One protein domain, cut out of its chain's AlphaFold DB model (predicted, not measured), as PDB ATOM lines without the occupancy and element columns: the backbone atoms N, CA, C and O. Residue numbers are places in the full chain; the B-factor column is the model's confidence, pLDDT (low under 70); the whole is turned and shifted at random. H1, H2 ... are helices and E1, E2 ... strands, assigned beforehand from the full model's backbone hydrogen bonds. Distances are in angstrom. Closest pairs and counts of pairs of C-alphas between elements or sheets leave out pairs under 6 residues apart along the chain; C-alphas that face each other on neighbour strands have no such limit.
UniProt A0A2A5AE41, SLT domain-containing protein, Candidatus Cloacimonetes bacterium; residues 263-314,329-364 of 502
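This is residues 263 to 314 and 329 to 364 of the 502 residues of the protein "SLT domain-containing protein" of Candidatus Cloacimonetes bacterium (UniProt A0A2A5AE41). A small two-stranded hairpin, E1 and E2, leads directly into the long helix H3, and the shorter helix H1 packs at a slant on residues 350 to 357 of H3. Helix H2 reaches from beside H1 toward the hairpin, with Cys 307 near E1, and long loops lie around these parts. The printed part has 88 residues, with three named helices and two named strands in the order H1, H2, E1, E2, H3; the sheet, E1 - E2, is antiparallel. The class is mostly helix, with under half of the residues in named elements. The whole is compact, with a radius of gyration of the C-alphas of 12.7 A and spans of 32 by 28 by 22 A.

E1 is residues 335 to 337, 6.4 A long, and E2 is residues 343 to 345, 7.0 A. H3, residues 346 to 363, is 25.7 A long and ends with C-alpha 363 at (251.785, 245.580, 76.498). H1, residues 276 to 285, begins with C-alpha 276 at (266.179, 248.387, 98.466) and is 14.1 A long. H2, residues 299 to 307, is 12.4 A long.

E1 and E2 form a hairpin, with N 336 and O 344 within hydrogen-bond range at 2.8 A. H3 touches H1 with residues 350 to 357 alone, at a steep tilt of 45 degrees, the same way; the closest C-alphas, of Ile 282 and Tyr 354, are 6.3 A apart. H1 and H2 only just touch, with 3 pairs of C-alphas within 8 A, the closest those of Lys 280 and Tyr 299 at 6.0 A; they are about perpendicular, at 81 degrees. The closest C-alphas of H2 and E1, of Cys 307 and Lys 336, are 5.2 A apart. H1 is apart from E1 and E2. In H1, H2 and H3 every O i to N i+4 pair is within hydrogen-bond range.

The C-alphas farthest apart, of Gly 329 and Tyr 364, are 36.6 A apart. Residues 315 to 328 are cut out, with 17.9 A between C-alphas 314 and 329. The link from H1 to H2 is long. The model's pLDDT is under 70 at residues 305 to 314, 329 to 331 and 334 to 344.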
ATOM      1  N   ILE A 263     260.082 242.422  87.452       85.75
ATOM      2  CA  ILE A 263     259.168 243.576  87.390       85.75
ATOM      3  C   ILE A 263     257.741 243.234  86.913       85.75
ATOM      4  O   ILE A 263     256.818 244.011  87.151       85.75
ATOM      5  N   TYR A 264     257.541 242.096  86.239       81.62
ATOM      6  CA  TYR A 264     256.219 241.646  85.791       81.62
ATOM      7  C   TYR A 264     255.325 241.304  86.994       81.62
ATOM      8  O   TYR A 264     254.221 241.843  87.135       81.62
ATOM      9  N   ASN A 265     255.866 240.492  87.909       83.50
ATOM     10  CA  ASN A 265     255.223 240.075  89.157       83.50
ATOM     11  C   ASN A 265     255.297 241.141  90.258       83.50
ATOM     12  O   ASN A 265     254.494 241.118  91.185       83.50
ATOM     13  N   LEU A 266     256.247 242.078  90.171       87.75
ATOM     14  CA  LEU A 266     256.395 243.151  91.148       87.75
ATOM     15  C   LEU A 266     255.130 244.017  91.205       87.75
ATOM     16  O   LEU A 266     254.755 244.646  90.215       87.75
ATOM     17  N   GLN A 267     254.519 244.071  92.388       88.56
ATOM     18  CA  GLN A 267     253.424 244.975  92.718       88.56
ATOM     19  C   GLN A 267     253.914 246.046  93.704       88.56
ATOM     20  O   GLN A 267     254.616 245.770  94.689       88.56
ATOM     21  N   ILE A 268     253.604 247.294  93.361       88.06
ATOM     22  CA  ILE A 268     253.888 248.507  94.128       88.06
ATOM     23  C   ILE A 268     252.709 249.447  93.895       88.06
ATOM     24  O   ILE A 268     252.444 249.800  92.741       88.06
ATOM     25  N   GLU A 269     252.036 249.859  94.962       90.00
ATOM     26  CA  GLU A 269     250.885 250.773  94.900       90.00
ATOM     27  C   GLU A 269     251.292 252.216  95.218       90.00
ATOM     28  O   GLU A 269     250.736 253.176  94.679       90.00
ATOM     29  N   SER A 270     252.331 252.373  96.037       89.75
ATOM     30  CA  SER A 270     252.849 253.640  96.531       89.75
ATOM     31  C   SER A 270     254.377 253.707  96.468       89.75
ATOM     32  O   SER A 270     255.093 252.715  96.602       89.75
ATOM     33  N   ALA A 271     254.919 254.919  96.336       85.50
ATOM     34  CA  ALA A 271     256.366 255.124  96.381       85.50
ATOM     35  C   ALA A 271     256.991 254.679  97.721       85.50
ATOM     36  O   ALA A 271     258.144 254.251  97.745       85.50
ATOM     37  N   SER A 272     256.246 254.752  98.829       88.31
ATOM     38  CA  SER A 272     256.670 254.360 100.184       88.31
ATOM     39  C   SER A 272     257.195 252.924 100.257       88.31
ATOM     40  O   SER A 272     258.255 252.696 100.848       88.31
ATOM     41  N   GLU A 273     256.505 251.989  99.604       92.44
ATOM     42  CA  GLU A 273     256.808 250.549  99.591       92.44
ATOM     43  C   GLU A 273     258.124 250.177  98.903       92.44
ATOM     44  O   GLU A 273     258.541 249.020  98.972       92.44
ATOM     45  N   ILE A 274     258.766 251.105  98.190       89.88
ATOM     46  CA  ILE A 274     260.019 250.818  97.492       89.88
ATOM     47  C   ILE A 274     261.122 250.613  98.535       89.88
ATOM     48  O   ILE A 274     261.700 251.565  99.064       89.88
ATOM     49  N   THR A 275     261.383 249.345  98.846       91.62
ATOM     50  CA  THR A 275     262.553 248.868  99.589       91.62
ATOM     51  C   THR A 275     263.785 248.844  98.685       91.62
ATOM     52  O   THR A 275     263.687 249.061  97.472       91.62
ATOM     53  N   GLU A 276     264.956 248.555  99.256       88.25
ATOM     54  CA  GLU A 276     266.179 248.387  98.466       88.25
ATOM     55  C   GLU A 276     266.037 247.280  97.413       88.25
ATOM     56  O   GLU A 276     266.450 247.469  96.273       88.25
ATOM     57  N   ASP A 277     265.382 246.167  97.742       90.44
ATOM     58  CA  ASP A 277     265.245 245.036  96.820       90.44
ATOM     59  C   ASP A 277     264.216 245.298  95.719       90.44
ATOM     60  O   ASP A 277     264.499 245.035  94.545       90.44
ATOM     61  N   LYS A 278     263.086 245.951  96.043       93.19
ATOM     62  CA  LYS A 278     262.173 246.468  95.007       93.19
ATOM     63  C   LYS A 278     262.908 247.455  94.087       93.19
ATOM     64  O   LYS A 278     262.738 247.402  92.869       93.19
ATOM     65  N   ALA A 279     263.778 248.312  94.630       90.44
ATOM     66  CA  ALA A 279     264.593 249.217  93.824       90.44
ATOM     67  C   ALA A 279     265.622 248.476  92.950       90.44
ATOM     68  O   ALA A 279     265.710 248.784  91.765       90.44
ATOM     69  N   LYS A 280     266.351 247.474  93.468       89.25
ATOM     70  CA  LYS A 280     267.273 246.625  92.678       89.25
ATOM     71  C   LYS A 280     266.567 246.009  91.467       89.25
ATOM     72  O   LYS A 280     267.113 246.067  90.362       89.25
ATOM     73  N   ILE A 281     265.346 245.496  91.652       91.50
ATOM     74  CA  ILE A 281     264.511 244.969  90.560       91.50
ATOM     75  C   ILE A 281     264.207 246.065  89.531       91.50
ATOM     76  O   ILE A 281     264.436 245.851  88.342       91.50
ATOM     77  N   ILE A 282     263.748 247.244  89.966       90.81
ATOM     78  CA  ILE A 282     263.435 248.367  89.066       90.81
ATOM     79  C   ILE A 282     264.681 248.808  88.279       90.81
ATOM     80  O   ILE A 282     264.621 248.901  87.056       90.81
ATOM     81  N   PHE A 283     265.831 249.007  88.930       88.06
ATOM     82  CA  PHE A 283     267.080 249.387  88.255       88.06
ATOM     83  C   PHE A 283     267.568 248.326  87.254       88.06
ATOM     84  O   PHE A 283     268.048 248.685  86.176       88.06
ATOM     85  N   ASN A 284     267.435 247.029  87.564       89.06
ATOM     86  CA  ASN A 284     267.753 245.967  86.606       89.06
ATOM     87  C   ASN A 284     266.790 245.978  85.416       89.06
ATOM     88  O   ASN A 284     267.226 245.913  84.267       89.06
ATOM     89  N   ALA A 285     265.494 246.128  85.688       89.81
ATOM     90  CA  ALA A 285     264.457 246.182  84.671       89.81
ATOM     91  C   ALA A 285     264.603 247.406  83.746       89.81
ATOM     92  O   ALA A 285     264.353 247.293  82.551       89.81
ATOM     93  N   MET A 286     265.070 248.551  84.260       88.00
ATOM     94  CA  MET A 286     265.426 249.749  83.476       88.00
ATOM     95  C   MET A 286     266.706 249.571  82.636       88.00
ATOM     96  O   MET A 286     267.110 250.500  81.940       88.00
ATOM     97  N   GLY A 287     267.385 248.421  82.716       86.94
ATOM     98  CA  GLY A 287     268.677 248.185  82.067       86.94
ATOM     99  C   GLY A 287     269.849 248.929  82.719       86.94
ATOM    100  O   GLY A 287     270.943 248.949  82.160       86.94
ATOM    101  N   PHE A 288     269.648 249.542  83.891       84.19
ATOM    102  CA  PHE A 288     270.638 250.392  84.559       84.19
ATOM    103  C   PHE A 288     271.604 249.622  85.468       84.19
ATOM    104  O   PHE A 288     272.687 250.135  85.734       84.19
ATOM    105  N   SER A 289     271.256 248.414  85.927       82.69
ATOM    106  CA  SER A 289     272.119 247.605  86.805       82.69
ATOM    107  C   SER A 289     272.032 246.095  86.562       82.69
ATOM    108  O   SER A 289     271.081 245.596  85.962       82.69
ATOM    109  N   GLY A 290     272.970 245.341  87.134       79.88
ATOM    110  CA  GLY A 290     272.967 243.872  87.144       79.88
ATOM    111  C   GLY A 290     273.646 243.234  85.923       79.88
ATOM    112  O   GLY A 290     274.045 243.948  84.997       79.88
ATOM    113  N   PRO A 291     273.801 241.897  85.915       72.31
ATOM    114  CA  PRO A 291     274.728 241.181  85.025       72.31
ATOM    115  C   PRO A 291     274.386 241.301  83.535       72.31
ATOM    116  O   PRO A 291     275.289 241.300  82.699       72.31
ATOM    117  N   ASP A 292     273.101 241.470  83.221       70.19
ATOM    118  CA  ASP A 292     272.588 241.573  81.852       70.19
ATOM    119  C   ASP A 292     272.492 243.015  81.327       70.19
ATOM    120  O   ASP A 292     272.162 243.229  80.158       70.19
ATOM    121  N   SER A 293     272.741 244.017  82.177       75.25
ATOM    122  CA  SER A 293     272.817 245.408  81.721       75.25
ATOM    123  C   SER A 293     274.056 245.605  80.846       75.25
ATOM    124  O   SER A 293     275.120 245.052  81.130       75.25
ATOM    125  N   VAL A 294     273.950 246.447  79.810       73.31
ATOM    126  CA  VAL A 294     275.046 246.722  78.853       73.31
ATOM    127  C   VAL A 294     276.334 247.170  79.561       73.31
ATOM    128  O   VAL A 294     277.435 246.914  79.082       73.31
ATOM    129  N   HIS A 295     276.202 247.810  80.725       75.44
ATOM    130  CA  HIS A 295     277.314 248.370  81.496       75.44
ATOM    131  C   HIS A 295     277.622 247.623  82.803       75.44
ATOM    132  O   HIS A 295     278.510 248.054  83.537       75.44
ATOM    133  N   LYS A 296     276.906 246.527  83.102       81.19
ATOM    134  CA  LYS A 296     277.088 245.657  84.284       81.19
ATOM    135  C   LYS A 296     277.276 246.412  85.611       81.19
ATOM    136  O   LYS A 296     278.063 246.013  86.470       81.19
ATOM    137  N   LEU A 297     276.575 247.535  85.786       78.06
ATOM    138  CA  LEU A 297     276.738 248.385  86.966       78.06
ATOM    139  C   LEU A 297     276.096 247.747  88.204       78.06
ATOM    140  O   LEU A 297     275.034 247.125  88.132       78.06
ATOM    141  N   SER A 298     276.711 247.957  89.370       83.12
ATOM    142  CA  SER A 298     276.070 247.640  90.646       83.12
ATOM    143  C   SER A 298     274.905 248.597  90.911       83.12
ATOM    144  O   SER A 298     274.908 249.751  90.463       83.12
ATOM    145  N   TYR A 299     273.927 248.142  91.693       82.31
ATOM    146  CA  TYR A 299     272.818 248.975  92.169       82.31
ATOM    147  C   TYR A 299     273.318 250.287  92.806       82.31
ATOM    148  O   TYR A 299     272.892 251.367  92.406       82.31
ATOM    149  N   SER A 300     274.322 250.211  93.688       78.62
ATOM    150  CA  SER A 300     274.936 251.375  94.345       78.62
ATOM    151  C   SER A 300     275.545 252.393  93.368       78.62
ATOM    152  O   SER A 300     275.311 253.596  93.506       78.62
ATOM    153  N   LYS A 301     276.271 251.940  92.333       77.81
ATOM    154  CA  LYS A 301     276.820 252.819  91.279       77.81
ATOM    155  C   LYS A 301     275.714 253.468  90.442       77.81
ATOM    156  O   LYS A 301     275.851 254.617  90.019       77.81
ATOM    157  N   SER A 302     274.620 252.747  90.223       78.56
ATOM    158  CA  SER A 302     273.483 253.206  89.419       78.56
ATOM    159  C   SER A 302     272.648 254.253  90.162       78.56
ATOM    160  O   SER A 302     272.311 255.297  89.604       78.56
ATOM    161  N   LEU A 303     272.401 254.014  91.453       77.00
ATOM    162  CA  LEU A 303     271.757 254.944  92.377       77.00
ATOM    163  C   LEU A 303     272.551 256.252  92.506       77.00
ATOM    164  O   LEU A 303     271.992 257.343  92.360       77.00
ATOM    165  N   ALA A 304     273.871 256.148  92.691       71.50
ATOM    166  CA  ALA A 304     274.750 257.308  92.789       71.50
ATOM    167  C   ALA A 304     274.790 258.145  91.498       71.50
ATOM    168  O   ALA A 304     274.800 259.376  91.568       71.50
ATOM    169  N   ALA A 305     274.770 257.513  90.321       69.62
ATOM    170  CA  ALA A 305     274.728 258.226  89.045       69.62
ATOM    171  C   ALA A 305     273.419 259.021  88.871       69.62
ATOM    172  O   ALA A 305     273.467 260.227  88.613       69.62
ATOM    173  N   LEU A 306     272.258 258.394  89.115       69.69
ATOM    174  CA  LEU A 306     270.955 259.065  89.010       69.69
ATOM    175  C   LEU A 306     270.805 260.269  89.945       69.69
ATOM    176  O   LEU A 306     270.163 261.251  89.566       69.69
ATOM    177  N   CYS A 307     271.357 260.200  91.158       62.22
ATOM    178  CA  CYS A 307     271.263 261.283  92.136       62.22
ATOM    179  C   CYS A 307     272.083 262.517  91.730       62.22
ATOM    180  O   CYS A 307     271.599 263.642  91.837       62.22
ATOM    181  N   ASN A 308     273.295 262.310  91.201       55.19
ATOM    182  CA  ASN A 308     274.178 263.393  90.751       55.19
ATOM    183  C   ASN A 308     273.606 264.210  89.572       55.19
ATOM    184  O   ASN A 308     274.180 265.237  89.215       55.19
ATOM    185  N   GLY A 309     272.552 263.729  88.897       52.66
ATOM    186  CA  GLY A 309     272.073 264.299  87.629       52.66
ATOM    187  C   GLY A 309     273.096 264.202  86.487       52.66
ATOM    188  O   GLY A 309     272.881 264.772  85.418       52.66
ATOM    189  N   LYS A 310     274.207 263.493  86.717       50.25
ATOM    190  CA  LYS A 310     275.263 263.226  85.746       50.25
ATOM    191  C   LYS A 310     274.898 261.990  84.940       50.25
ATOM    192  O   LYS A 310     274.339 261.027  85.462       50.25
ATOM    193  N   THR A 311     275.304 261.993  83.681       48.34
ATOM    194  CA  THR A 311     275.453 260.759  82.921       48.34
ATOM    195  C   THR A 311     276.447 259.843  83.658       48.34
ATOM    196  O   THR A 311     277.513 260.278  84.096       48.34
ATOM    197  N   TYR A 312     276.093 258.567  83.811       48.16
ATOM    198  CA  TYR A 312     276.905 257.471  84.359       48.16
ATOM    199  C   TYR A 312     278.291 257.326  83.688       48.16
ATOM    200  O   TYR A 312     279.143 256.634  84.227       48.16
ATOM    201  N   GLY A 313     278.559 257.974  82.546       36.72
ATOM    202  CA  GLY A 313     279.905 258.066  81.957       36.72
ATOM    203  C   GLY A 313     280.869 258.980  82.733       36.72
ATOM    204  O   GLY A 313     282.074 258.947  82.512       36.72
ATOM    205  N   GLY A 314     280.367 259.783  83.677       38.12
ATOM    206  CA  GLY A 314     281.144 260.742  84.472       38.12
ATOM    207  C   GLY A 314     281.916 260.166  85.668       38.12
ATOM    208  O   GLY A 314     282.199 260.916  86.604       38.12
ATOM    209  N   GLY A 329     276.949 257.892 100.326       50.31
ATOM    210  CA  GLY A 329     275.917 257.396 101.248       50.31
ATOM    211  C   GLY A 329     274.466 257.601 100.797       50.31
ATOM    212  O   GLY A 329     273.598 257.706 101.652       50.31
ATOM    213  N   ILE A 330     274.192 257.666  99.486       61.22
ATOM    214  CA  ILE A 330     272.821 257.863  98.985       61.22
ATOM    215  C   ILE A 330     271.929 256.664  99.322       61.22
ATOM    216  O   ILE A 330     272.218 255.541  98.905       61.22
ATOM    217  N   GLY A 331     270.806 256.937  99.980       64.12
ATOM    218  CA  GLY A 331     269.697 256.016 100.200       64.12
ATOM    219  C   GLY A 331     268.464 256.354  99.354       64.12
ATOM    220  O   GLY A 331     268.371 257.386  98.689       64.12
ATOM    221  N   LEU A 332     267.452 255.487  99.395       71.00
ATOM    222  CA  LEU A 332     266.210 255.667  98.626       71.00
ATOM    223  C   LEU A 332     265.366 256.883  99.049       71.00
ATOM    224  O   LEU A 332     264.549 257.380  98.270       71.00
ATOM    225  N   ASN A 333     265.574 257.371 100.272       71.00
ATOM    226  CA  ASN A 333     264.874 258.534 100.808       71.00
ATOM    227  C   ASN A 333     265.468 259.866 100.309       71.00
ATOM    228  O   ASN A 333     264.843 260.913 100.483       71.00
ATOM    229  N   ASP A 334     266.634 259.835  99.653       66.06
ATOM    230  CA  ASP A 334     267.298 261.040  99.169       66.06
ATOM    231  C   ASP A 334     266.579 261.715  98.006       66.06
ATOM    232  O   ASP A 334     265.800 261.135  97.242       66.06
ATOM    233  N   LYS A 335     266.868 263.008  97.887       62.72
ATOM    234  CA  LYS A 335     266.188 263.960  97.017       62.72
ATOM    235  C   LYS A 335     266.965 264.178  95.714       62.72
ATOM    236  O   LYS A 335     268.024 264.800  95.702       62.72
ATOM    237  N   LYS A 336     266.395 263.743  94.588       56.94
ATOM    238  CA  LYS A 336     266.929 263.970  93.236       56.94
ATOM    239  C   LYS A 336     266.554 265.374  92.751       56.94
ATOM    240  O   LYS A 336     265.373 265.687  92.579       56.94
ATOM    241  N   ARG A 337     267.553 266.222  92.485       50.41
ATOM    242  CA  ARG A 337     267.354 267.562  91.901       50.41
ATOM    243  C   ARG A 337     267.054 267.433  90.405       50.41
ATOM    244  O   ARG A 337     267.958 267.214  89.602       50.41
ATOM    245  N   HIS A 338     265.789 267.563  90.010       48.09
ATOM    246  CA  HIS A 338     265.414 267.545  88.594       48.09
ATOM    247  C   HIS A 338     265.923 268.803  87.867       48.09
ATOM    248  O   HIS A 338     265.935 269.895  88.441       48.09
ATOM    249  N   LYS A 339     266.251 268.677  86.571       41.97
ATOM    250  CA  LYS A 339     266.778 269.753  85.695       41.97
ATOM    251  C   LYS A 339     265.887 271.011  85.614       41.97
ATOM    252  O   LYS A 339     266.337 272.050  85.152       41.97
ATOM    253  N   TYR A 340     264.643 270.917  86.088       39.47
ATOM    254  CA  TYR A 340     263.627 271.973  86.062       39.47
ATOM    255  C   TYR A 340     262.957 272.187  87.439       39.47
ATOM    256  O   TYR A 340     261.740 272.301  87.537       39.47
ATOM    257  N   HIS A 341     263.755 272.216  88.512       39.56
ATOM    258  CA  HIS A 341     263.387 272.752  89.841       39.56
ATOM    259  C   HIS A 341     262.252 272.062  90.632       39.56
ATOM    260  O   HIS A 341     261.760 272.630  91.604       39.56
ATOM    261  N   ARG A 342     261.880 270.816  90.311       50.66
ATOM    262  CA  ARG A 342     261.136 269.949  91.247       50.66
ATOM    263  C   ARG A 342     262.067 268.892  91.831       50.66
ATOM    264  O   ARG A 342     262.654 268.101  91.101       50.66
ATOM    265  N   THR A 343     262.210 268.899  93.148       57.75
ATOM    266  CA  THR A 343     263.026 267.930  93.880       57.75
ATOM    267  C   THR A 343     262.121 266.804  94.368       57.75
ATOM    268  O   THR A 343     261.253 267.043  95.203       57.75
ATOM    269  N   VAL A 344     262.309 265.594  93.844       64.06
ATOM    270  CA  VAL A 344     261.522 264.398  94.203       64.06
ATOM    271  C   VAL A 344     262.395 263.403  94.965       64.06
ATOM    272  O   VAL A 344     263.609 263.381  94.763       64.06
ATOM    273  N   SER A 345     261.808 262.581  95.839       74.25
ATOM    274  CA  SER A 345     262.545 261.467  96.451       74.25
ATOM    275  C   SER A 345     262.917 260.424  95.392       74.25
ATOM    276  O   SER A 345     262.220 260.280  94.381       74.25
ATOM    277  N   MET A 346     264.000 259.676  95.612       76.50
ATOM    278  CA  MET A 346     264.377 258.586  94.709       76.50
ATOM    279  C   MET A 346     263.278 257.518  94.653       76.50
ATOM    280  O   MET A 346     262.961 257.051  93.564       76.50
ATOM    281  N   LYS A 347     262.618 257.217  95.782       83.31
ATOM    282  CA  LYS A 347     261.388 256.405  95.814       83.31
ATOM    283  C   LYS A 347     260.319 256.909  94.835       83.31
ATOM    284  O   LYS A 347     259.883 256.146  93.981       83.31
ATOM    285  N   GLN A 348     259.929 258.189  94.887       83.25
ATOM    286  CA  GLN A 348     258.908 258.717  93.969       83.25
ATOM    287  C   GLN A 348     259.362 258.641  92.508       83.25
ATOM    288  O   GLN A 348     258.570 258.290  91.638       83.25
ATOM    289  N   TYR A 349     260.635 258.941  92.235       81.19
ATOM    290  CA  TYR A 349     261.200 258.807  90.895       81.19
ATOM    291  C   TYR A 349     261.087 257.363  90.379       81.19
ATOM    292  O   TYR A 349     260.520 257.139  89.313       81.19
ATOM    293  N   LEU A 350     261.554 256.383  91.157       85.69
ATOM    294  CA  LEU A 350     261.497 254.964  90.796       85.69
ATOM    295  C   LEU A 350     260.061 254.448  90.654       85.69
ATOM    296  O   LEU A 350     259.827 253.596  89.807       85.69
ATOM    297  N   PHE A 351     259.104 254.976  91.420       87.44
ATOM    298  CA  PHE A 351     257.689 254.618  91.298       87.44
ATOM    299  C   PHE A 351     257.075 255.059  89.959       87.44
ATOM    300  O   PHE A 351     256.347 254.291  89.329       87.44
ATOM    301  N   GLU A 352     257.388 256.270  89.483       82.25
ATOM    302  CA  GLU A 352     256.948 256.719  88.153       82.25
ATOM    303  C   GLU A 352     257.584 255.886  87.031       82.25
ATOM    304  O   GLU A 352     256.884 255.437  86.121       82.25
ATOM    305  N   GLU A 353     258.888 255.619  87.121       85.06
ATOM    306  CA  GLU A 353     259.605 254.797  86.140       85.06
ATOM    307  C   GLU A 353     259.092 253.341  86.138       85.06
ATOM    308  O   GLU A 353     258.866 252.774  85.070       85.06
ATOM    309  N   TYR A 354     258.811 252.759  87.313       91.56
ATOM    310  CA  TYR A 354     258.195 251.434  87.476       91.56
ATOM    311  C   TYR A 354     256.836 251.339  86.774       91.56
ATOM    312  O   TYR A 354     256.629 250.408  85.995       91.56
ATOM    313  N   LYS A 355     255.926 252.302  86.984       88.81
ATOM    314  CA  LYS A 355     254.600 252.301  86.337       88.81
ATOM    315  C   LYS A 355     254.721 252.317  84.815       88.81
ATOM    316  O   LYS A 355     254.050 251.548  84.129       88.81
ATOM    317  N   LEU A 356     255.598 253.175  84.289       88.44
ATOM    318  CA  LEU A 356     255.851 253.299  82.852       88.44
ATOM    319  C   LEU A 356     256.462 252.015  82.270       88.44
ATOM    320  O   LEU A 356     256.015 251.532  81.227       88.44
ATOM    321  N   LEU A 357     257.451 251.439  82.949       89.44
ATOM    322  CA  LEU A 357     258.137 250.232  82.503       89.44
ATOM    323  C   LEU A 357     257.234 248.995  82.582       89.44
ATOM    324  O   LEU A 357     257.127 248.269  81.596       89.44
ATOM    325  N   ARG A 358     256.513 248.790  83.691       88.06
ATOM    326  CA  ARG A 358     255.570 247.671  83.854       88.06
ATOM    327  C   ARG A 358     254.445 247.724  82.818       88.06
ATOM    328  O   ARG A 358     254.139 246.702  82.210       88.06
ATOM    329  N   ALA A 359     253.892 248.909  82.544       87.00
ATOM    330  CA  ALA A 359     252.892 249.086  81.489       87.00
ATOM    331  C   ALA A 359     253.430 248.711  80.095       87.00
ATOM    332  O   ALA A 359     252.716 248.092  79.306       87.00
ATOM    333  N   ALA A 360     254.693 249.041  79.794       87.62
ATOM    334  CA  ALA A 360     255.328 248.641  78.542       87.62
ATOM    335  C   ALA A 360     255.554 247.118  78.480       87.62
ATOM    336  O   ALA A 360     255.142 246.492  77.506       87.62
ATOM    337  N   VAL A 361     256.146 246.513  79.518       85.81
ATOM    338  CA  VAL A 361     256.409 245.059  79.584       85.81
ATOM    339  C   VAL A 361     255.117 244.252  79.423       85.81
ATOM    340  O   VAL A 361     255.092 243.322  78.626       85.81
ATOM    341  N   ILE A 362     254.020 244.649  80.080       85.31
ATOM    342  CA  ILE A 362     252.707 243.998  79.919       85.31
ATOM    343  C   ILE A 362     252.189 244.123  78.476       85.31
ATOM    344  O   ILE A 362     251.779 243.124  77.885       85.31
ATOM    345  N   LYS A 363     252.246 245.324  77.879       86.25
ATOM    346  CA  LYS A 363     251.785 245.580  76.498       86.25
ATOM    347  C   LYS A 363     252.519 244.726  75.454       86.25
ATOM    348  O   LYS A 363     251.940 244.400  74.421       86.25
ATOM    349  N   TYR A 364     253.775 244.367  75.716       84.56
ATOM    350  CA  TYR A 364     254.637 243.630  74.789       84.56
ATOM    351  C   TYR A 364     255.150 242.303  75.375       84.56
ATOM    352  O   TYR A 364     256.233 241.851  75.007       84.56
TER     353      TYR A 364